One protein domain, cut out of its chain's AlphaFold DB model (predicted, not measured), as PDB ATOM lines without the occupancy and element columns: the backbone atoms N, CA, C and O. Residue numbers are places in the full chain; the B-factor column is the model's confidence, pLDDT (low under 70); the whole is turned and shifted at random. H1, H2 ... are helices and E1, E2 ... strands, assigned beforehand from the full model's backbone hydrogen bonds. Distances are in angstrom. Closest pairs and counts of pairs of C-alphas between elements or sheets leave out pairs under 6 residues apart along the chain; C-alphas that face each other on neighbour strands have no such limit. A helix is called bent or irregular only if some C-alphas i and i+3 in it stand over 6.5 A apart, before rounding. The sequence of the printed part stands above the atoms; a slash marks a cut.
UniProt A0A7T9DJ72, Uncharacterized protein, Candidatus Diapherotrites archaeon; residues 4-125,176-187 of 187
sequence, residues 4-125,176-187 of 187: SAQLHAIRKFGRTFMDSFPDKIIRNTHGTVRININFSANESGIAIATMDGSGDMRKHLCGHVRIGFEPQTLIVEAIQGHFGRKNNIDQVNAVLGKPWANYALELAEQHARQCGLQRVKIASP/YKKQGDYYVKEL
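What this domain is: This is residues 4 to 125 and 176 to 187 of the 187 residues of an uncharacterized protein of Candidatus Diapherotrites archaeon (UniProt A0A7T9DJ72). One long, strongly twisted sheet of eight strands curls like part of a barrel round helix H4, while H3 lies crosswise at the ends of E1 to E4. H1, sharply kinked, lies over E4, with Met 18 close to Ile 37, where E2 bends; little H2 sits beside the strands, and the small hairpin E7 and E8 makes the far edge of the sheet. The printed part has 134 residues with four named helices and eight named strands, in the order H1 E1 E2 E3 H2 E4 E5 H3 H4 E6 E7 E8. Across the mixed sheet the order is E1 E2 E3 E4 E5 E6 E8 E7, with E5 and E6 parallel and the other neighbours antiparallel. The class is mixed, helices and strands, and the whole is compact, with a radius of gyration of the C-alphas of 14.7 A and spans of 40 by 30 by 26 A.

Where its parts are: In the sheet, E1 is residues 24 to 28, E2 is residues 31 to 40 and 26.0 A long, and E3 is residues 43 to 50 and 20.1 A long. E4, residues 61 to 70, measures 27.2 A from C-alpha 61 at (-10.688, 81.811, 7.965) to C-alpha 70 at (-32.059, 89.629, -6.917). E5 is residues 73 to 81, 23.7 A; E6 is residues 119 to 123, E7 residues 177 to 179 and E8 residues 182 to 186, the last with C-alpha 186 at (-36.334, 76.590, -5.345). H1, residues 4 to 20, begins with C-alpha 4 at (-21.809, 100.321, -6.011) and measures 22.0 A. It is irregular, with C-alphas 13 and 16 7.9 A apart, and has a kink of 82 degrees near residue 14. H2 is residues 57 to 60, H3 residues 86 to 96, 15.1 A, and H4 residues 100 to 114, 21.2 A.

How they stand to each other: E1, E2 and E3 form a meander, each strand the antiparallel neighbour of the one before; N 26 and O 33 are 2.9 A apart, and N 36 and O 47 are 3.1 A apart. E2 bends by 61 degrees at residue 37 and E3 by 61 degrees at residue 46. E3 pairs with E4 through N 46 and O 65, 2.9 A, and the hairpin E4 and E5 through N 66 and O 78, 2.8 A. E5, H3 H4 and E6 form a strand-helix-strand unit, two parallel neighbour strands with helices between, and its crossover is right-handed; N 76 and O 121 are 2.7 A apart. E6 and E8 have N 122 and O 183 at 2.8 A, and the hairpin E7 and E8 has N 179 and O 182 at 2.8 A. H3 and H4 are on one face of the sheet, making two layers, one of strands and one of helices. The closest C-alphas of H4 and E4 are those of Val 65 and Ala 104, 7.2 A. H4 touches H3 with residues 100 to 103 alone, at a steep tilt of 46 degrees, the same way, with the C-alphas of Asn 93 and Trp 100 closest at 5.6 A. H3 and E4 come closest at the C-alphas of Ile 89 and Cys 62, 5.4 A. H1 is on the sheet at a height of 6.7 A, with the C-alphas of Gly 14 and Phe 69 closest at 5.6 A. H1 and H4 are close but not clearly touching, with Phe 17 and Ala 112 closest at 6.6 A between C-alphas. H2 is on the sheet but over none of its strands; its closest C-alpha pair with E3 is His 60 and Ala 49, 5.2 A. In H3 and H4 every O i to N i+4 pair is within hydrogen-bond range, in H1 10 of 13 are, and H2 is too short for such a pair.

The domain as a whole: The two C-alphas farthest apart, those of Gly 53 and Gly 180, are 44.0 A apart. Residues 126 to 175 are not printed, and C-alphas 125 and 176 are 14.3 A apart across the cut. Of the links that are printed whole, E3 to H2 is short and the others are tight. The mean pLDDT of the printed part is 85.7; residues 4 to 7, 39 to 44, 52 to 59 and 83 to 84 are under 70.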
ATOM      1  N   SER A   4     -20.537  99.593  -6.146       59.56
ATOM      2  CA  SER A   4     -21.809 100.321  -6.011       59.56
ATOM      3  C   SER A   4     -23.066  99.514  -6.361       59.56
ATOM      4  O   SER A   4     -24.094  99.682  -5.705       59.56
ATOM      5  N   ALA A   5     -23.012  98.629  -7.363       62.00
ATOM      6  CA  ALA A   5     -24.188  97.871  -7.807       62.00
ATOM      7  C   ALA A   5     -24.573  96.761  -6.812       62.00
ATOM      8  O   ALA A   5     -25.752  96.572  -6.518       62.00
ATOM      9  N   GLN A   6     -23.575  96.085  -6.234       66.38
ATOM     10  CA  GLN A   6     -23.778  95.034  -5.233       66.38
ATOM     11  C   GLN A   6     -24.352  95.604  -3.931       66.38
ATOM     12  O   GLN A   6     -25.338  95.086  -3.409       66.38
ATOM     13  N   LEU A   7     -23.812  96.733  -3.456       67.56
ATOM     14  CA  LEU A   7     -24.353  97.438  -2.291       67.56
ATOM     15  C   LEU A   7     -25.798  97.907  -2.520       67.56
ATOM     16  O   LEU A   7     -26.614  97.846  -1.601       67.56
ATOM     17  N   HIS A   8     -26.137  98.343  -3.738       70.38
ATOM     18  CA  HIS A   8     -27.511  98.713  -4.077       70.38
ATOM     19  C   HIS A   8     -28.458  97.504  -4.043       70.38
ATOM     20  O   HIS A   8     -29.525  97.583  -3.434       70.38
ATOM     21  N   ALA A   9     -28.059  96.376  -4.633       71.88
ATOM     22  CA  ALA A   9     -28.848  95.146  -4.634       71.88
ATOM     23  C   ALA A   9     -29.070  94.589  -3.217       71.88
ATOM     24  O   ALA A   9     -30.198  94.241  -2.865       71.88
ATOM     25  N   ILE A  10     -28.033  94.592  -2.370       76.75
ATOM     26  CA  ILE A  10     -28.148  94.214  -0.955       76.75
ATOM     27  C   ILE A  10     -29.150  95.124  -0.241       76.75
ATOM     28  O   ILE A  10     -30.082  94.632   0.386       76.75
ATOM     29  N   ARG A  11     -29.017  96.450  -0.377       74.81
ATOM     30  CA  ARG A  11     -29.939  97.401   0.267       74.81
ATOM     31  C   ARG A  11     -31.385  97.235  -0.200       74.81
ATOM     32  O   ARG A  11     -32.294  97.442   0.597       74.81
ATOM     33  N   LYS A  12     -31.593  96.882  -1.471       80.62
ATOM     34  CA  LYS A  12     -32.921  96.786  -2.088       80.62
ATOM     35  C   LYS A  12     -33.614  95.441  -1.856       80.62
ATOM     36  O   LYS A  12     -34.827  95.424  -1.681       80.62
ATOM     37  N   PHE A  13     -32.870  94.334  -1.862       86.75
ATOM     38  CA  PHE A  13     -33.440  92.977  -1.846       86.75
ATOM     39  C   PHE A  13     -32.891  92.082  -0.729       86.75
ATOM     40  O   PHE A  13     -33.570  91.151  -0.310       86.75
ATOM     41  N   GLY A  14     -31.678  92.349  -0.246       84.81
ATOM     42  CA  GLY A  14     -30.971  91.498   0.715       84.81
ATOM     43  C   GLY A  14     -30.973  91.998   2.155       84.81
ATOM     44  O   GLY A  14     -30.453  91.305   3.023       84.81
ATOM     45  N   ARG A  15     -31.529  93.182   2.438       87.00
ATOM     46  CA  ARG A  15     -31.389  93.841   3.744       87.00
ATOM     47  C   ARG A  15     -31.834  92.951   4.904       87.00
ATOM     48  O   ARG A  15     -31.046  92.720   5.808       87.00
ATOM     49  N   THR A  16     -33.044  92.393   4.838       88.44
ATOM     50  CA  THR A  16     -33.560  91.495   5.884       88.44
ATOM     51  C   THR A  16     -32.647  90.292   6.092       88.44
ATOM     52  O   THR A  16     -32.350  89.949   7.231       88.44
ATOM     53  N   PHE A  17     -32.148  89.689   5.007       92.69
ATOM     54  CA  PHE A  17     -31.211  88.571   5.087       92.69
ATOM     55  C   PHE A  17     -29.936  88.971   5.824       92.69
ATOM     56  O   PHE A  17     -29.548  88.290   6.765       92.69
ATOM     57  N   MET A  18     -29.312  90.077   5.420       89.50
ATOM     58  CA  MET A  18     -28.038  90.534   5.979       89.50
ATOM     59  C   MET A  18     -28.162  90.971   7.440       89.50
ATOM     60  O   MET A  18     -27.304  90.619   8.243       89.50
ATOM     61  N   ASP A  19     -29.227  91.699   7.783       87.31
ATOM     62  CA  ASP A  19     -29.442  92.256   9.126       87.31
ATOM     63  C   ASP A  19     -29.793  91.164  10.155       87.31
ATOM     64  O   ASP A  19     -29.544  91.336  11.346       87.31
ATOM     65  N   SER A  20     -30.370  90.040   9.710       90.12
ATOM     66  CA  SER A  20     -30.830  88.954  10.588       90.12
ATOM     67  C   SER A  20     -30.034  87.655  10.467       90.12
ATOM     68  O   SER A  20     -30.381  86.674  11.128       90.12
ATOM     69  N   PHE A  21     -28.990  87.610   9.629       91.19
ATOM     70  CA  PHE A  21     -28.201  86.391   9.454       91.19
ATOM     71  C   PHE A  21     -27.585  85.965  10.793       91.19
ATOM     72  O   PHE A  21     -26.963  86.788  11.469       91.19
ATOM     73  N   PRO A  22     -27.738  84.695  11.202       87.88
ATOM     74  CA  PRO A  22     -27.322  84.276  12.528       87.88
ATOM     75  C   PRO A  22     -25.798  84.216  12.641       87.88
ATOM     76  O   PRO A  22     -25.124  83.570  11.836       87.88
ATOM     77  N   ASP A  23     -25.268  84.795  13.715       89.56
ATOM     78  CA  ASP A  23     -23.916  84.502  14.181       89.56
ATOM     79  C   ASP A  23     -23.926  83.151  14.908       89.56
ATOM     80  O   ASP A  23     -24.408  83.031  16.039       89.56
ATOM     81  N   LYS A  24     -23.457  82.097  14.233       90.75
ATOM     82  CA  LYS A  24     -23.462  80.732  14.772       90.75
ATOM     83  C   LYS A  24     -22.099  80.354  15.317       90.75
ATOM     84  O   LYS A  24     -21.110  80.350  14.586       90.75
ATOM     85  N   ILE A  25     -22.075  79.921  16.574       91.56
ATOM     86  CA  ILE A  25     -20.907  79.318  17.217       91.56
ATOM     87  C   ILE A  25     -21.228  77.855  17.516       91.56
ATOM     88  O   ILE A  25     -22.200  77.551  18.203       91.56
ATOM     89  N   ILE A  26     -20.409  76.949  16.989       91.56
ATOM     90  CA  ILE A  26     -20.556  75.501  17.158       91.56
ATOM     91  C   ILE A  26     -19.313  74.992  17.868       91.56
ATOM     92  O   ILE A  26     -18.194  75.242  17.419       91.56
ATOM     93  N   ARG A  27     -19.512  74.279  18.977       92.50
ATOM     94  CA  ARG A  27     -18.436  73.744  19.807       92.50
ATOM     95  C   ARG A  27     -18.655  72.263  20.070       92.50
ATOM     96  O   ARG A  27     -19.731  71.867  20.507       92.50
ATOM     97  N   ASN A  28     -17.620  71.469  19.841       91.75
ATOM     98  CA  ASN A  28     -17.575  70.062  20.220       91.75
ATOM     99  C   ASN A  28     -16.141  69.649  20.597       91.75
ATOM    100  O   ASN A  28     -15.265  70.496  20.781       91.75
ATOM    101  N   THR A  29     -15.899  68.345  20.728       91.69
ATOM    102  CA  THR A  29     -14.587  67.769  21.068       91.69
ATOM    103  C   THR A  29     -13.491  68.066  20.039       91.69
ATOM    104  O   THR A  29     -12.318  68.050  20.394       91.69
ATOM    105  N   HIS A  30     -13.844  68.376  18.789       89.44
ATOM    106  CA  HIS A  30     -12.901  68.716  17.718       89.44
ATOM    107  C   HIS A  30     -12.547  70.215  17.666       89.44
ATOM    108  O   HIS A  30     -11.638  70.616  16.934       89.44
ATOM    109  N   GLY A  31     -13.234  71.058  18.444       89.12
ATOM    110  CA  GLY A  31     -12.930  72.481  18.575       89.12
ATOM    111  C   GLY A  31     -14.156  73.385  18.507       89.12
ATOM    112  O   GLY A  31     -15.285  72.965  18.757       89.12
ATOM    113  N   THR A  32     -13.908  74.658  18.190       90.50
ATOM    114  CA  THR A  32     -14.941  75.693  18.059       90.50
ATOM    115  C   THR A  32     -14.865  76.339  16.681       90.50
ATOM    116  O   THR A  32     -13.788  76.727  16.226       90.50
ATOM    117  N   VAL A  33     -16.015  76.473  16.028       90.38
ATOM    118  CA  VAL A  33     -16.178  77.117  14.721       90.38
ATOM    119  C   VAL A  33     -17.189  78.243  14.850       90.38
ATOM    120  O   VAL A  33     -18.217  78.081  15.509       90.38
ATOM    121  N   ARG A  34     -16.906  79.372  14.200       90.19
ATOM    122  CA  ARG A  34     -17.839  80.492  14.058       90.19
ATOM    123  C   ARG A  34     -18.199  80.691  12.593       90.19
ATOM    124  O   ARG A  34     -17.331  80.633  11.718       90.19
ATOM    125  N   ILE A  35     -19.480  80.928  12.346       90.06
ATOM    126  CA  ILE A  35     -20.053  81.185  11.031       90.06
ATOM    127  C   ILE A  35     -20.858  82.470  11.133       90.06
ATOM    128  O   ILE A  35     -21.782  82.547  11.939       90.06
ATOM    129  N   ASN A  36     -20.511  83.467  10.328       88.44
ATOM    130  CA  ASN A  36     -21.211  84.748  10.324       88.44
ATOM    131  C   ASN A  36     -21.060  85.437   8.961       88.44
ATOM    132  O   ASN A  36     -20.226  85.043   8.141       88.44
ATOM    133  N   ILE A  37     -21.835  86.489   8.726       85.75
ATOM    134  CA  ILE A  37     -21.565  87.442   7.659       85.75
ATOM    135  C   ILE A  37     -20.303  88.227   8.006       85.75
ATOM    136  O   ILE A  37     -20.212  88.890   9.040       85.75
ATOM    137  N   ASN A  38     -19.329  88.181   7.106       76.06
ATOM    138  CA  ASN A  38     -18.217  89.109   7.121       76.06
ATOM    139  C   ASN A  38     -18.592  90.326   6.270       76.06
ATOM    140  O   ASN A  38     -18.719  90.221   5.046       76.06
ATOM    141  N   PHE A  39     -18.784  91.469   6.927       64.81
ATOM    142  CA  PHE A  39     -18.952  92.756   6.264       64.81
ATOM    143  C   PHE A  39     -17.572  93.376   6.057       64.81
ATOM    144  O   PHE A  39     -16.995  93.958   6.975       64.81
ATOM    145  N   SER A  40     -17.040  93.272   4.843       57.97
ATOM    146  CA  SER A  40     -15.912  94.104   4.425       57.97
ATOM    147  C   SER A  40     -16.396  95.137   3.408       57.97
ATOM    148  O   SER A  40     -17.404  94.924   2.735       57.97
ATOM    149  N   ALA A  41     -15.684  96.260   3.278       42.62
ATOM    150  CA  ALA A  41     -16.081  97.383   2.418       42.62
ATOM    151  C   ALA A  41     -16.360  96.994   0.949       42.62
ATOM    152  O   ALA A  41     -17.038  97.736   0.242       42.62
ATOM    153  N   ASN A  42     -15.866  95.833   0.503       44.47
ATOM    154  CA  ASN A  42     -15.968  95.364  -0.875       44.47
ATOM    155  C   ASN A  42     -16.639  93.990  -1.027       44.47
ATOM    156  O   ASN A  42     -16.827  93.551  -2.161       44.47
ATOM    157  N   GLU A  43     -16.977  93.294   0.066       54.72
ATOM    158  CA  GLU A  43     -17.489  91.920   0.006       54.72
ATOM    159  C   GLU A  43     -18.501  91.649   1.119       54.72
ATOM    160  O   GLU A  43     -18.246  91.913   2.294       54.72
ATOM    161  N   SER A  44     -19.645  91.086   0.727       67.62
ATOM    162  CA  SER A  44     -20.604  90.450   1.625       67.62
ATOM    163  C   SER A  44     -20.520  88.948   1.408       67.62
ATOM    164  O   SER A  44     -20.796  88.448   0.313       67.62
ATOM    165  N   GLY A  45     -20.092  88.224   2.437       82.69
ATOM    166  CA  GLY A  45     -19.966  86.778   2.355       82.69
ATOM    167  C   GLY A  45     -20.168  86.094   3.694       82.69
ATOM    168  O   GLY A  45     -19.832  86.639   4.742       82.69
ATOM    169  N   ILE A  46     -20.708  84.882   3.645       87.88
ATOM    170  CA  ILE A  46     -20.800  83.995   4.804       87.88
ATOM    171  C   ILE A  46     -19.406  83.413   5.016       87.88
ATOM    172  O   ILE A  46     -18.931  82.619   4.205       87.88
ATOM    173  N   ALA A  47     -18.741  83.846   6.077       88.31
ATOM    174  CA  ALA A  47     -17.410  83.412   6.462       88.31
ATOM    175  C   ALA A  47     -17.495  82.268   7.475       88.31
ATOM    176  O   ALA A  47     -18.315  82.304   8.393       88.31
ATOM    177  N   ILE A  48     -16.609  81.280   7.332       87.69
ATOM    178  CA  ILE A  48     -16.445  80.194   8.304       87.69
ATOM    179  C   ILE A  48     -15.000  80.174   8.786       87.69
ATOM    180  O   ILE A  48     -14.076  80.075   7.976       87.69
ATOM    181  N   ALA A  49     -14.801  80.231  10.099       86.75
ATOM    182  CA  ALA A  49     -13.476  80.232  10.711       86.75
ATOM    183  C   ALA A  49     -13.420  79.301  11.927       86.75
ATOM    184  O   ALA A  49     -14.414  79.128  12.639       86.75
ATOM    185  N   THR A  50     -12.243  78.726  12.180       84.94
ATOM    186  CA  THR A  50     -11.948  78.148  13.495       84.94
ATOM    187  C   THR A  50     -11.747  79.278  14.508       84.94
ATOM    188  O   THR A  50     -11.345  80.383  14.149       84.94
ATOM    189  N   MET A  51     -12.078  79.031  15.772       80.88
ATOM    190  CA  MET A  51     -11.904  79.996  16.859       80.88
ATOM    191  C   MET A  51     -10.830  79.473  17.812       80.88
ATOM    192  O   MET A  51     -11.004  78.403  18.393       80.88
ATOM    193  N   ASP A  52      -9.749  80.227  18.000       64.69
ATOM    194  CA  ASP A  52      -8.625  79.867  18.877       64.69
ATOM    195  C   ASP A  52      -8.515  80.767  20.125       64.69
ATOM    196  O   ASP A  52      -7.447  80.958  20.693       64.69
ATOM    197  N   GLY A  53      -9.636  81.332  20.583       55.19
ATOM    198  CA  GLY A  53      -9.676  82.226  21.748       55.19
ATOM    199  C   GLY A  53      -9.264  83.674  21.454       55.19
ATOM    200  O   GLY A  53      -9.604  84.555  22.238       55.19
ATOM    201  N   SER A  54      -8.634  83.953  20.304       58.91
ATOM    202  CA  SER A  54      -8.232  85.310  19.891       58.91
ATOM    203  C   SER A  54      -9.385  86.189  19.382       58.91
ATOM    204  O   SER A  54      -9.261  87.411  19.324       58.91
ATOM    205  N   GLY A  55     -10.507  85.579  18.984       58.16
ATOM    206  CA  GLY A  55     -11.691  86.270  18.457       58.16
ATOM    207  C   GLY A  55     -11.559  86.827  17.029       58.16
ATOM    208  O   GLY A  55     -12.578  87.180  16.433       58.16
ATOM    209  N   ASP A  56     -10.353  86.870  16.448       66.69
ATOM    210  CA  ASP A  56     -10.116  87.396  15.097       66.69
ATOM    211  C   ASP A  56     -10.299  86.314  14.020       66.69
ATOM    212  O   ASP A  56      -9.386  85.555  13.685       66.69
ATOM    213  N   MET A  57     -11.490  86.283  13.416       68.69
ATOM    214  CA  MET A  57     -11.827  85.333  12.348       68.69
ATOM    215  C   MET A  57     -10.896  85.428  11.127       68.69
ATOM    216  O   MET A  57     -10.762  84.441  10.401       68.69
ATOM    217  N   ARG A  58     -10.231  86.569  10.877       65.38
ATOM    218  CA  ARG A  58      -9.400  86.756   9.670       65.38
ATOM    219  C   ARG A  58      -8.169  85.856   9.670       65.38
ATOM    220  O   ARG A  58      -7.750  85.392   8.612       65.38
ATOM    221  N   LYS A  59      -7.611  85.572  10.849       64.94
ATOM    222  CA  LYS A  59      -6.420  84.721  10.999       64.94
ATOM    223  C   LYS A  59      -6.726  83.230  10.845       64.94
ATOM    224  O   LYS A  59      -5.817  82.454  10.546       64.94
ATOM    225  N   HIS A  60      -7.996  82.849  10.988       75.50
ATOM    226  CA  HIS A  60      -8.450  81.458  11.066       75.50
ATOM    227  C   HIS A  60      -9.512  81.098  10.018       75.50
ATOM    228  O   HIS A  60     -10.119  80.026  10.079       75.50
ATOM    229  N   LEU A  61      -9.708  81.974   9.030       79.00
ATOM    230  CA  LEU A  61     -10.688  81.811   7.965       79.00
ATOM    231  C   LEU A  61     -10.401  80.537   7.154       79.00
ATOM    232  O   LEU A  61      -9.317  80.349   6.603       79.00
ATOM    233  N   CYS A  62     -11.388  79.646   7.106       82.50
ATOM    234  CA  CYS A  62     -11.362  78.409   6.327       82.50
ATOM    235  C   CYS A  62     -11.823  78.674   4.891       82.50
ATOM    236  O   CYS A  62     -11.236  78.188   3.924       82.50
ATOM    237  N   GLY A  63     -12.876  79.470   4.754       85.88
ATOM    238  CA  GLY A  63     -13.490  79.787   3.481       85.88
ATOM    239  C   GLY A  63     -14.614  80.792   3.650       85.88
ATOM    240  O   GLY A  63     -15.014  81.131   4.770       85.88
ATOM    241  N   HIS A  64     -15.119  81.261   2.521       87.81
ATOM    242  CA  HIS A  64     -16.260  82.148   2.469       87.81
ATOM    243  C   HIS A  64     -17.149  81.839   1.259       87.81
ATOM    244  O   HIS A  64     -16.692  81.377   0.208       87.81
ATOM    245  N   VAL A  65     -18.443  82.102   1.420       90.50
ATOM    246  CA  VAL A  65     -19.438  82.072   0.347       90.50
ATOM    247  C   VAL A  65     -19.831  83.511   0.049       90.50
ATOM    248  O   VAL A  65     -20.451  84.160   0.889       90.50
ATOM    249  N   ARG A  66     -19.452  84.021  -1.123       89.56
ATOM    250  CA  ARG A  66     -19.830  85.362  -1.582       89.56
ATOM    251  C   ARG A  66     -21.284  85.361  -2.007       89.56
ATOM    252  O   ARG A  66     -21.696  84.478  -2.765       89.56
ATOM    253  N   ILE A  67     -22.027  86.358  -1.542       91.00
ATOM    254  CA  ILE A  67     -23.459  86.449  -1.788       91.00
ATOM    255  C   ILE A  67     -23.858  87.775  -2.440       91.00
ATOM    256  O   ILE A  67     -23.280  88.834  -2.194       91.00
ATOM    257  N   GLY A  68     -24.890  87.688  -3.267       90.88
ATOM    258  CA  GLY A  68     -25.589  88.785  -3.915       90.88
ATOM    259  C   GLY A  68     -27.098  88.538  -3.873       90.88
ATOM    260  O   GLY A  68     -27.555  87.486  -3.422       90.88
ATOM    261  N   PHE A  69     -27.884  89.511  -4.330       91.62
ATOM    262  CA  PHE A  69     -29.343  89.438  -4.252       91.62
ATOM    263  C   PHE A  69     -30.010  89.943  -5.529       91.62
ATOM    264  O   PHE A  69     -29.619  90.957  -6.105       91.62
ATOM    265  N   GLU A  70     -31.072  89.250  -5.908       92.50
ATOM    266  CA  GLU A  70     -32.059  89.629  -6.917       92.50
ATOM    267  C   GLU A  70     -33.449  89.624  -6.250       92.50
ATOM    268  O   GLU A  70     -33.588  89.103  -5.137       92.50
ATOM    269  N   PRO A  71     -34.503  90.171  -6.888       93.00
ATOM    270  CA  PRO A  71     -35.862  90.041  -6.370       93.00
ATOM    271  C   PRO A  71     -36.186  88.589  -5.978       93.00
ATOM    272  O   PRO A  71     -36.117  87.681  -6.806       93.00
ATOM    273  N   GLN A  72     -36.507  88.381  -4.695       94.12
ATOM    274  CA  GLN A  72     -36.863  87.082  -4.097       94.12
ATOM    275  C   GLN A  72     -35.815  85.965  -4.284       94.12
ATOM    276  O   GLN A  72     -36.130  84.786  -4.125       94.12
ATOM    277  N   THR A  73     -34.567  86.313  -4.612       96.69
ATOM    278  CA  THR A  73     -33.516  85.349  -4.951       96.69
ATOM    279  C   THR A  73     -32.206  85.683  -4.240       96.69
ATOM    280  O   THR A  73     -31.687  86.793  -4.363       96.69
ATOM    281  N   LEU A  74     -31.630  84.692  -3.559       95.94
ATOM    282  CA  LEU A  74     -30.241  84.727  -3.099       95.94
ATOM    283  C   LEU A  74     -29.322  84.241  -4.227       95.94
ATOM    284  O   LEU A  74     -29.565  83.189  -4.822       95.94
ATOM    285  N   ILE A  75     -28.244  84.970  -4.494       94.69
ATOM    286  CA  ILE A  75     -27.197  84.562  -5.433       94.69
ATOM    287  C   ILE A  75     -25.945  84.216  -4.640       94.69
ATOM    288  O   ILE A  75     -25.442  85.030  -3.879       94.69
ATOM    289  N   VAL A  76     -25.407  83.026  -4.857       93.69
ATOM    290  CA  VAL A  76     -24.060  82.638  -4.460       93.69
ATOM    291  C   VAL A  76     -23.139  82.920  -5.638       93.69
ATOM    292  O   VAL A  76     -23.141  82.200  -6.637       93.69
ATOM    293  N   GLU A  77     -22.374  84.000  -5.536       89.94
ATOM    294  CA  GLU A  77     -21.476  84.475  -6.596       89.94
ATOM    295  C   GLU A  77     -20.196  83.634  -6.665       89.94
ATOM    296  O   GLU A  77     -19.625  83.413  -7.735       89.94
ATOM    297  N   ALA A  78     -19.727  83.175  -5.503       88.94
ATOM    298  CA  ALA A  78     -18.535  82.354  -5.386       88.94
ATOM    299  C   ALA A  78     -18.527  81.561  -4.080       88.94
ATOM    300  O   ALA A  78     -18.992  82.023  -3.041       88.94
ATOM    301  N   ILE A  79     -17.895  80.397  -4.124       89.56
ATOM    302  CA  ILE A  79     -17.501  79.586  -2.978       89.56
ATOM    303  C   ILE A  79     -15.978  79.503  -3.028       89.56
ATOM    304  O   ILE A  79     -15.425  78.954  -3.987       89.56
ATOM    305  N   GLN A  80     -15.303  80.076  -2.035       83.44
ATOM    306  CA  GLN A  80     -13.846  80.193  -2.018       83.44
ATOM    307  C   GLN A  80     -13.296  79.650  -0.699       83.44
ATOM    308  O   GLN A  80     -13.671  80.102   0.379       83.44
ATOM    309  N   GLY A  81     -12.410  78.658  -0.781       78.62
ATOM    310  CA  GLY A  81     -11.598  78.225   0.358       78.62
ATOM    311  C   GLY A  81     -10.321  79.059   0.462       78.62
ATOM    312  O   GLY A  81      -9.849  79.595  -0.540       78.62
ATOM    313  N   HIS A  82      -9.735  79.139   1.653       74.00
ATOM    314  CA  HIS A  82      -8.401  79.711   1.823       74.00
ATOM    315  C   HIS A  82      -7.330  78.645   1.580       74.00
ATOM    316  O   HIS A  82      -7.224  77.653   2.306       74.00
ATOM    317  N   PHE A  83      -6.515  78.860   0.546       61.56
ATOM    318  CA  PHE A  83      -5.350  78.023   0.261       61.56
ATOM    319  C   PHE A  83      -4.346  78.060   1.426       61.56
ATOM    320  O   PHE A  83      -4.234  79.053   2.142       61.56
ATOM    321  N   GLY A  84      -3.644  76.945   1.659       62.22
ATOM    322  CA  GLY A  84      -2.698  76.799   2.779       62.22
ATOM    323  C   GLY A  84      -3.345  76.565   4.152       62.22
ATOM    324  O   GLY A  84      -2.640  76.361   5.136       62.22
ATOM    325  N   ARG A  85      -4.683  76.536   4.243       73.56
ATOM    326  CA  ARG A  85      -5.432  76.320   5.494       73.56
ATOM    327  C   ARG A  85      -6.083  74.937   5.574       73.56
ATOM    328  O   ARG A  85      -7.151  74.796   6.163       73.56
ATOM    329  N   LYS A  86      -5.444  73.901   5.013       79.62
ATOM    330  CA  LYS A  86      -5.979  72.525   5.021       79.62
ATOM    331  C   LYS A  86      -6.320  72.038   6.434       79.62
ATOM    332  O   LYS A  86      -7.412  71.526   6.628       79.62
ATOM    333  N   ASN A  87      -5.456  72.294   7.415       82.75
ATOM    334  CA  ASN A  87      -5.721  71.924   8.809       82.75
ATOM    335  C   ASN A  87      -6.988  72.603   9.354       82.75
ATOM    336  O   ASN A  87      -7.793  71.950  10.009       82.75
ATOM    337  N   ASN A  88      -7.215  73.882   9.027       83.38
ATOM    338  CA  ASN A  88      -8.441  74.577   9.422       83.38
ATOM    339  C   ASN A  88      -9.660  73.998   8.696       83.38
ATOM    340  O   ASN A  88     -10.698  73.827   9.319       83.38
ATOM    341  N   ILE A  89      -9.544  73.682   7.400       87.62
ATOM    342  CA  ILE A  89     -10.619  73.046   6.626       87.62
ATOM    343  C   ILE A  89     -10.995  71.695   7.239       87.62
ATOM    344  O   ILE A  89     -12.174  71.432   7.463       87.62
ATOM    345  N   ASP A  90     -10.005  70.854   7.532       89.62
ATOM    346  CA  ASP A  90     -10.219  69.531   8.114       89.62
ATOM    347  C   ASP A  90     -10.839  69.648   9.514       89.62
ATOM    348  O   ASP A  90     -11.813  68.955   9.813       89.62
ATOM    349  N   GLN A  91     -10.363  70.589  10.336       89.00
ATOM    350  CA  GLN A  91     -10.940  70.863  11.652       89.00
ATOM    351  C   GLN A  91     -12.380  71.382  11.559       89.00
ATOM    352  O   GLN A  91     -13.246  70.898  12.284       89.00
ATOM    353  N   VAL A  92     -12.671  72.328  10.659       90.94
ATOM    354  CA  VAL A  92     -14.039  72.821  10.437       90.94
ATOM    355  C   VAL A  92     -14.944  71.672  10.009       90.94
ATOM    356  O   VAL A  92     -16.020  71.502  10.575       90.94
ATOM    357  N   ASN A  93     -14.507  70.846   9.058       93.00
ATOM    358  CA  ASN A  93     -15.285  69.699   8.601       93.00
ATOM    359  C   ASN A  93     -15.542  68.695   9.738       93.00
ATOM    360  O   ASN A  93     -16.642  68.150   9.819       93.00
ATOM    361  N   ALA A  94     -14.565  68.478  10.626       93.62
ATOM    362  CA  ALA A  94     -14.711  67.616  11.798       93.62
ATOM    363  C   ALA A  94     -15.696  68.196  12.828       93.62
ATOM    364  O   ALA A  94     -16.543  67.472  13.348       93.62
ATOM    365  N   VAL A  95     -15.644  69.507  13.086       93.94
ATOM    366  CA  VAL A  95     -16.588  70.179  13.994       93.94
ATOM    367  C   VAL A  95     -18.015  70.146  13.432       93.94
ATOM    368  O   VAL A  95     -18.962  69.890  14.173       93.94
ATOM    369  N   LEU A  96     -18.182  70.372  12.126       93.62
ATOM    370  CA  LEU A  96     -19.493  70.429  11.466       93.62
ATOM    371  C   LEU A  96     -20.056  69.050  11.081       93.62
ATOM    372  O   LEU A  96     -21.234  68.948  10.738       93.62
ATOM    373  N   GLY A  97     -19.223  68.005  11.075       94.00
ATOM    374  CA  GLY A  97     -19.584  66.660  10.613       94.00
ATOM    375  C   GLY A  97     -19.873  66.563   9.107       94.00
ATOM    376  O   GLY A  97     -20.439  65.573   8.647       94.00
ATOM    377  N   LYS A  98     -19.536  67.596   8.324       93.50
ATOM    378  CA  LYS A  98     -19.740  67.663   6.868       93.50
ATOM    379  C   LYS A  98     -18.822  68.717   6.230       93.50
ATOM    380  O   LYS A  98     -18.292  69.560   6.950       93.50
ATOM    381  N   PRO A  99     -18.650  68.720   4.892       92.50
ATOM    382  CA  PRO A  99     -17.873  69.753   4.212       92.50
ATOM    383  C   PRO A  99     -18.391  71.165   4.519       92.50
ATOM    384  O   PRO A  99     -19.589  71.426   4.385       92.50
ATOM    385  N   TRP A 100     -17.486  72.081   4.870       91.38
ATOM    386  CA  TRP A 100     -17.810  73.447   5.297       91.38
ATOM    387  C   TRP A 100     -18.699  74.196   4.296       91.38
ATOM    388  O   TRP A 100     -19.643  74.874   4.693       91.38
ATOM    389  N   ALA A 101     -18.434  74.035   2.995       92.88
ATOM    390  CA  ALA A 101     -19.181  74.709   1.938       92.88
ATOM    391  C   ALA A 101     -20.643  74.243   1.897       92.88
ATOM    392  O   ALA A 101     -21.544  75.063   1.742       92.88
ATOM    393  N   ASN A 102     -20.886  72.944   2.107       94.06
ATOM    394  CA  ASN A 102     -22.239  72.405   2.192       94.06
ATOM    395  C   ASN A 102     -22.967  72.993   3.401       94.06
ATOM    396  O   ASN A 102     -24.092  73.453   3.260       94.06
ATOM    397  N   TYR A 103     -22.313  73.034   4.565       93.94
ATOM    398  CA  TYR A 103     -22.910  73.604   5.772       93.94
ATOM    399  C   TYR A 103     -23.267  75.089   5.593       93.94
ATOM    400  O   TYR A 103     -24.375  75.497   5.935       93.94
ATOM    401  N   ALA A 104     -22.360  75.902   5.035       93.19
ATOM    402  CA  ALA A 104     -22.648  77.315   4.771       93.19
ATOM    403  C   ALA A 104     -23.831  77.493   3.819       93.19
ATOM    404  O   ALA A 104     -24.666  78.359   4.059       93.19
ATOM    405  N   LEU A 105     -23.916  76.683   2.760       94.31
ATOM    406  CA  LEU A 105     -25.030  76.749   1.817       94.31
ATOM    407  C   LEU A 105     -26.347  76.295   2.447       94.31
ATOM    408  O   LEU A 105     -27.354  76.961   2.251       94.31
ATOM    409  N   GLU A 106     -26.353  75.219   3.239       95.25
ATOM    410  CA  GLU A 106     -27.542  74.799   3.991       95.25
ATOM    411  C   GLU A 106     -28.026  75.920   4.919       95.25
ATOM    412  O   GLU A 106     -29.217  76.226   4.951       95.25
ATOM    413  N   LEU A 107     -27.101  76.566   5.636       94.94
ATOM    414  CA  LEU A 107     -27.418  77.688   6.514       94.94
ATOM    415  C   LEU A 107     -27.962  78.887   5.724       94.94
ATOM    416  O   LEU A 107     -28.953  79.490   6.132       94.94
ATOM    417  N   ALA A 108     -27.349  79.207   4.582       94.81
ATOM    418  CA  ALA A 108     -27.800  80.274   3.696       94.81
ATOM    419  C   ALA A 108     -29.205  80.001   3.146       94.81
ATOM    420  O   ALA A 108     -30.047  80.891   3.159       94.81
ATOM    421  N   GLU A 109     -29.484  78.774   2.704       96.81
ATOM    422  CA  GLU A 109     -30.797  78.355   2.208       96.81
ATOM    423  C   GLU A 109     -31.870  78.400   3.302       96.81
ATOM    424  O   GLU A 109     -32.984  78.862   3.060       96.81
ATOM    425  N   GLN A 110     -31.553  77.914   4.506       96.56
ATOM    426  CA  GLN A 110     -32.462  77.979   5.653       96.56
ATOM    427  C   GLN A 110     -32.804  79.428   6.000       96.56
ATOM    428  O   GLN A 110     -33.979  79.757   6.162       96.56
ATOM    429  N   HIS A 111     -31.797  80.299   6.052       96.19
ATOM    430  CA  HIS A 111     -32.007  81.712   6.350       96.19
ATOM    431  C   HIS A 111     -32.751  82.440   5.224       96.19
ATOM    432  O   HIS A 111     -33.641  83.249   5.474       96.19
ATOM    433  N   ALA A 112     -32.455  82.102   3.968       96.00
ATOM    434  CA  ALA A 112     -33.150  82.637   2.801       96.00
ATOM    435  C   ALA A 112     -34.656  82.330   2.847       96.00
ATOM    436  O   ALA A 112     -35.457  83.240   2.635       96.00
ATOM    437  N   ARG A 113     -35.038  81.095   3.212       97.00
ATOM    438  CA  ARG A 113     -36.446  80.717   3.447       97.00
ATOM    439  C   ARG A 113     -37.097  81.574   4.523       97.00
ATOM    440  O   ARG A 113     -38.191  82.087   4.319       97.00
ATOM    441  N   GLN A 114     -36.419  81.752   5.659       96.50
ATOM    442  CA  GLN A 114     -36.924  82.558   6.776       96.50
ATOM    443  C   GLN A 114     -37.121  84.028   6.386       96.50
ATOM    444  O   GLN A 114     -38.043  84.679   6.870       96.50
ATOM    445  N   CYS A 115     -36.298  84.532   5.465       94.50
ATOM    446  CA  CYS A 115     -36.408  85.881   4.919       94.50
ATOM    447  C   CYS A 115     -37.431  86.013   3.776       94.50
ATOM    448  O   CYS A 115     -37.543  87.092   3.196       94.50
ATOM    449  N   GLY A 116     -38.151  84.943   3.420       95.56
ATOM    450  CA  GLY A 116     -39.148  84.953   2.347       95.56
ATOM    451  C   GLY A 116     -38.564  84.953   0.930       95.56
ATOM    452  O   GLY A 116     -39.263  85.312  -0.017       95.56
ATOM    453  N   LEU A 117     -37.294  84.575   0.757       96.31
ATOM    454  CA  LEU A 117     -36.733  84.334  -0.572       96.31
ATOM    455  C   LEU A 117     -37.273  83.009  -1.116       96.31
ATOM    456  O   LEU A 117     -37.422  82.037  -0.380       96.31
ATOM    457  N   GLN A 118     -37.536  82.968  -2.418       97.44
ATOM    458  CA  GLN A 118     -38.133  81.809  -3.088       97.44
ATOM    459  C   GLN A 118     -37.092  80.922  -3.770       97.44
ATOM    460  O   GLN A 118     -37.357  79.762  -4.066       97.44
ATOM    461  N   ARG A 119     -35.895  81.458  -4.028       97.62
ATOM    462  CA  ARG A 119     -34.882  80.780  -4.836       97.62
ATOM    463  C   ARG A 119     -33.467  81.065  -4.356       97.62
ATOM    464  O   ARG A 119     -33.150  82.176  -3.927       97.62
ATOM    465  N   VAL A 120     -32.591  80.081  -4.547       97.88
ATOM    466  CA  VAL A 120     -31.136  80.259  -4.517       97.88
ATOM    467  C   VAL A 120     -30.538  79.912  -5.876       97.88
ATOM    468  O   VAL A 120     -30.861  78.884  -6.480       97.88
ATOM    469  N   LYS A 121     -29.641  80.772  -6.355       96.81
ATOM    470  CA  LYS A 121     -28.813  80.543  -7.539       96.81
ATOM    471  C   LYS A 121     -27.353  80.462  -7.120       96.81
ATOM    472  O   LYS A 121     -26.893  81.312  -6.375       96.81
ATOM    473  N   ILE A 122     -26.606  79.501  -7.641       95.75
ATOM    474  CA  ILE A 122     -25.145  79.465  -7.559       95.75
ATOM    475  C   ILE A 122     -24.613  79.782  -8.948       95.75
ATOM    476  O   ILE A 122     -24.912  79.053  -9.897       95.75
ATOM    477  N   ALA A 123     -23.849  80.863  -9.081       93.62
ATOM    478  CA  ALA A 123     -23.202  81.203 -10.338       93.62
ATOM    479  C   ALA A 123     -22.258  80.069 -10.764       93.62
ATOM    480  O   ALA A 123     -21.510  79.506  -9.960       93.62
ATOM    481  N   SER A 124     -22.309  79.709 -12.043       91.81
ATOM    482  CA  SER A 124     -21.362  78.780 -12.646       91.81
ATOM    483  C   SER A 124     -19.947  79.315 -12.437       91.81
ATOM    484  O   SER A 124     -19.703  80.494 -12.680       91.81
ATOM    485  N   PRO A 125     -18.967  78.474 -12.071       88.19
ATOM    486  CA  PRO A 125     -17.608  78.959 -11.866       88.19
ATOM    487  C   PRO A 125     -17.031  79.603 -13.135       88.19
ATOM    488  O   PRO A 125     -16.194  80.485 -13.025       88.19
ATOM    489  N   TYR A 176     -29.378  71.197  -6.486       97.19
ATOM    490  CA  TYR A 176     -29.483  72.246  -7.502       97.19
ATOM    491  C   TYR A 176     -29.535  71.657  -8.916       97.19
ATOM    492  O   TYR A 176     -28.849  70.682  -9.236       97.19
ATOM    493  N   LYS A 177     -30.292  72.306  -9.802       96.75
ATOM    494  CA  LYS A 177     -30.385  71.970 -11.230       96.75
ATOM    495  C   LYS A 177     -29.668  73.021 -12.068       96.75
ATOM    496  O   LYS A 177     -29.832  74.212 -11.835       96.75
ATOM    497  N   LYS A 178     -28.884  72.602 -13.060       94.38
ATOM    498  CA  LYS A 178     -28.194  73.541 -13.952       94.38
ATOM    499  C   LYS A 178     -29.192  74.218 -14.903       94.38
ATOM    500  O   LYS A 178     -29.950  73.527 -15.575       94.38
ATOM    501  N   GLN A 179     -29.171  75.547 -14.961       94.88
ATOM    502  CA  GLN A 179     -29.985  76.396 -15.834       94.88
ATOM    503  C   GLN A 179     -29.114  77.545 -16.365       94.88
ATOM    504  O   GLN A 179     -28.819  78.499 -15.645       94.88
ATOM    505  N   GLY A 180     -28.662  77.433 -17.619       91.81
ATOM    506  CA  GLY A 180     -27.719  78.389 -18.211       91.81
ATOM    507  C   GLY A 180     -26.433  78.514 -17.384       91.81
ATOM    508  O   GLY A 180     -25.788  77.510 -17.065       91.81
ATOM    509  N   ASP A 181     -26.102  79.749 -17.006       93.50
ATOM    510  CA  ASP A 181     -24.923  80.096 -16.205       93.50
ATOM    511  C   ASP A 181     -25.107  79.912 -14.694       93.50
ATOM    512  O   ASP A 181     -24.251  80.328 -13.914       93.50
ATOM    513  N   TYR A 182     -26.188  79.266 -14.255       95.75
ATOM    514  CA  TYR A 182     -26.480  79.066 -12.839       95.75
ATOM    515  C   TYR A 182     -26.811  77.610 -12.512       95.75
ATOM    516  O   TYR A 182     -27.333  76.855 -13.331       95.75
ATOM    517  N   TYR A 183     -26.551  77.223 -11.269       96.69
ATOM    518  CA  TYR A 183     -27.216  76.107 -10.607       96.69
ATOM    519  C   TYR A 183     -28.341  76.684  -9.752       96.69
ATOM    520  O   TYR A 183     -28.102  77.579  -8.950       96.69
ATOM    521  N   VAL A 184     -29.568  76.205  -9.926       97.44
ATOM    522  CA  VAL A 184     -30.774  76.811  -9.351       97.44
ATOM    523  C   VAL A 184     -31.502  75.815  -8.463       97.44
ATOM    524  O   VAL A 184     -31.632  74.638  -8.813       97.44
ATOM    525  N   LYS A 185     -31.979  76.301  -7.317       98.00
ATOM    526  CA  LYS A 185     -32.814  75.564  -6.373       98.00
ATOM    527  C   LYS A 185     -33.945  76.464  -5.884       98.00
ATOM    528  O   LYS A 185     -33.693  77.579  -5.429       98.00
ATOM    529  N   GLU A 186     -35.172  75.970  -5.987       97.50
ATOM    530  CA  GLU A 186     -36.334  76.590  -5.345       97.50
ATOM    531  C   GLU A 186     -36.317  76.238  -3.850       97.50
ATOM    532  O   GLU A 186     -35.890  75.137  -3.472       97.50
ATOM    533  N   LEU A 187     -36.698  77.198  -3.010       94.31
ATOM    534  CA  LEU A 187     -36.587  77.115  -1.557       94.31
ATOM    535  C   LEU A 187     -37.831  76.528  -0.899       94.31
ATOM    536  O   LEU A 187     -38.952  76.975  -1.203       94.31
TER     537      LEU A 187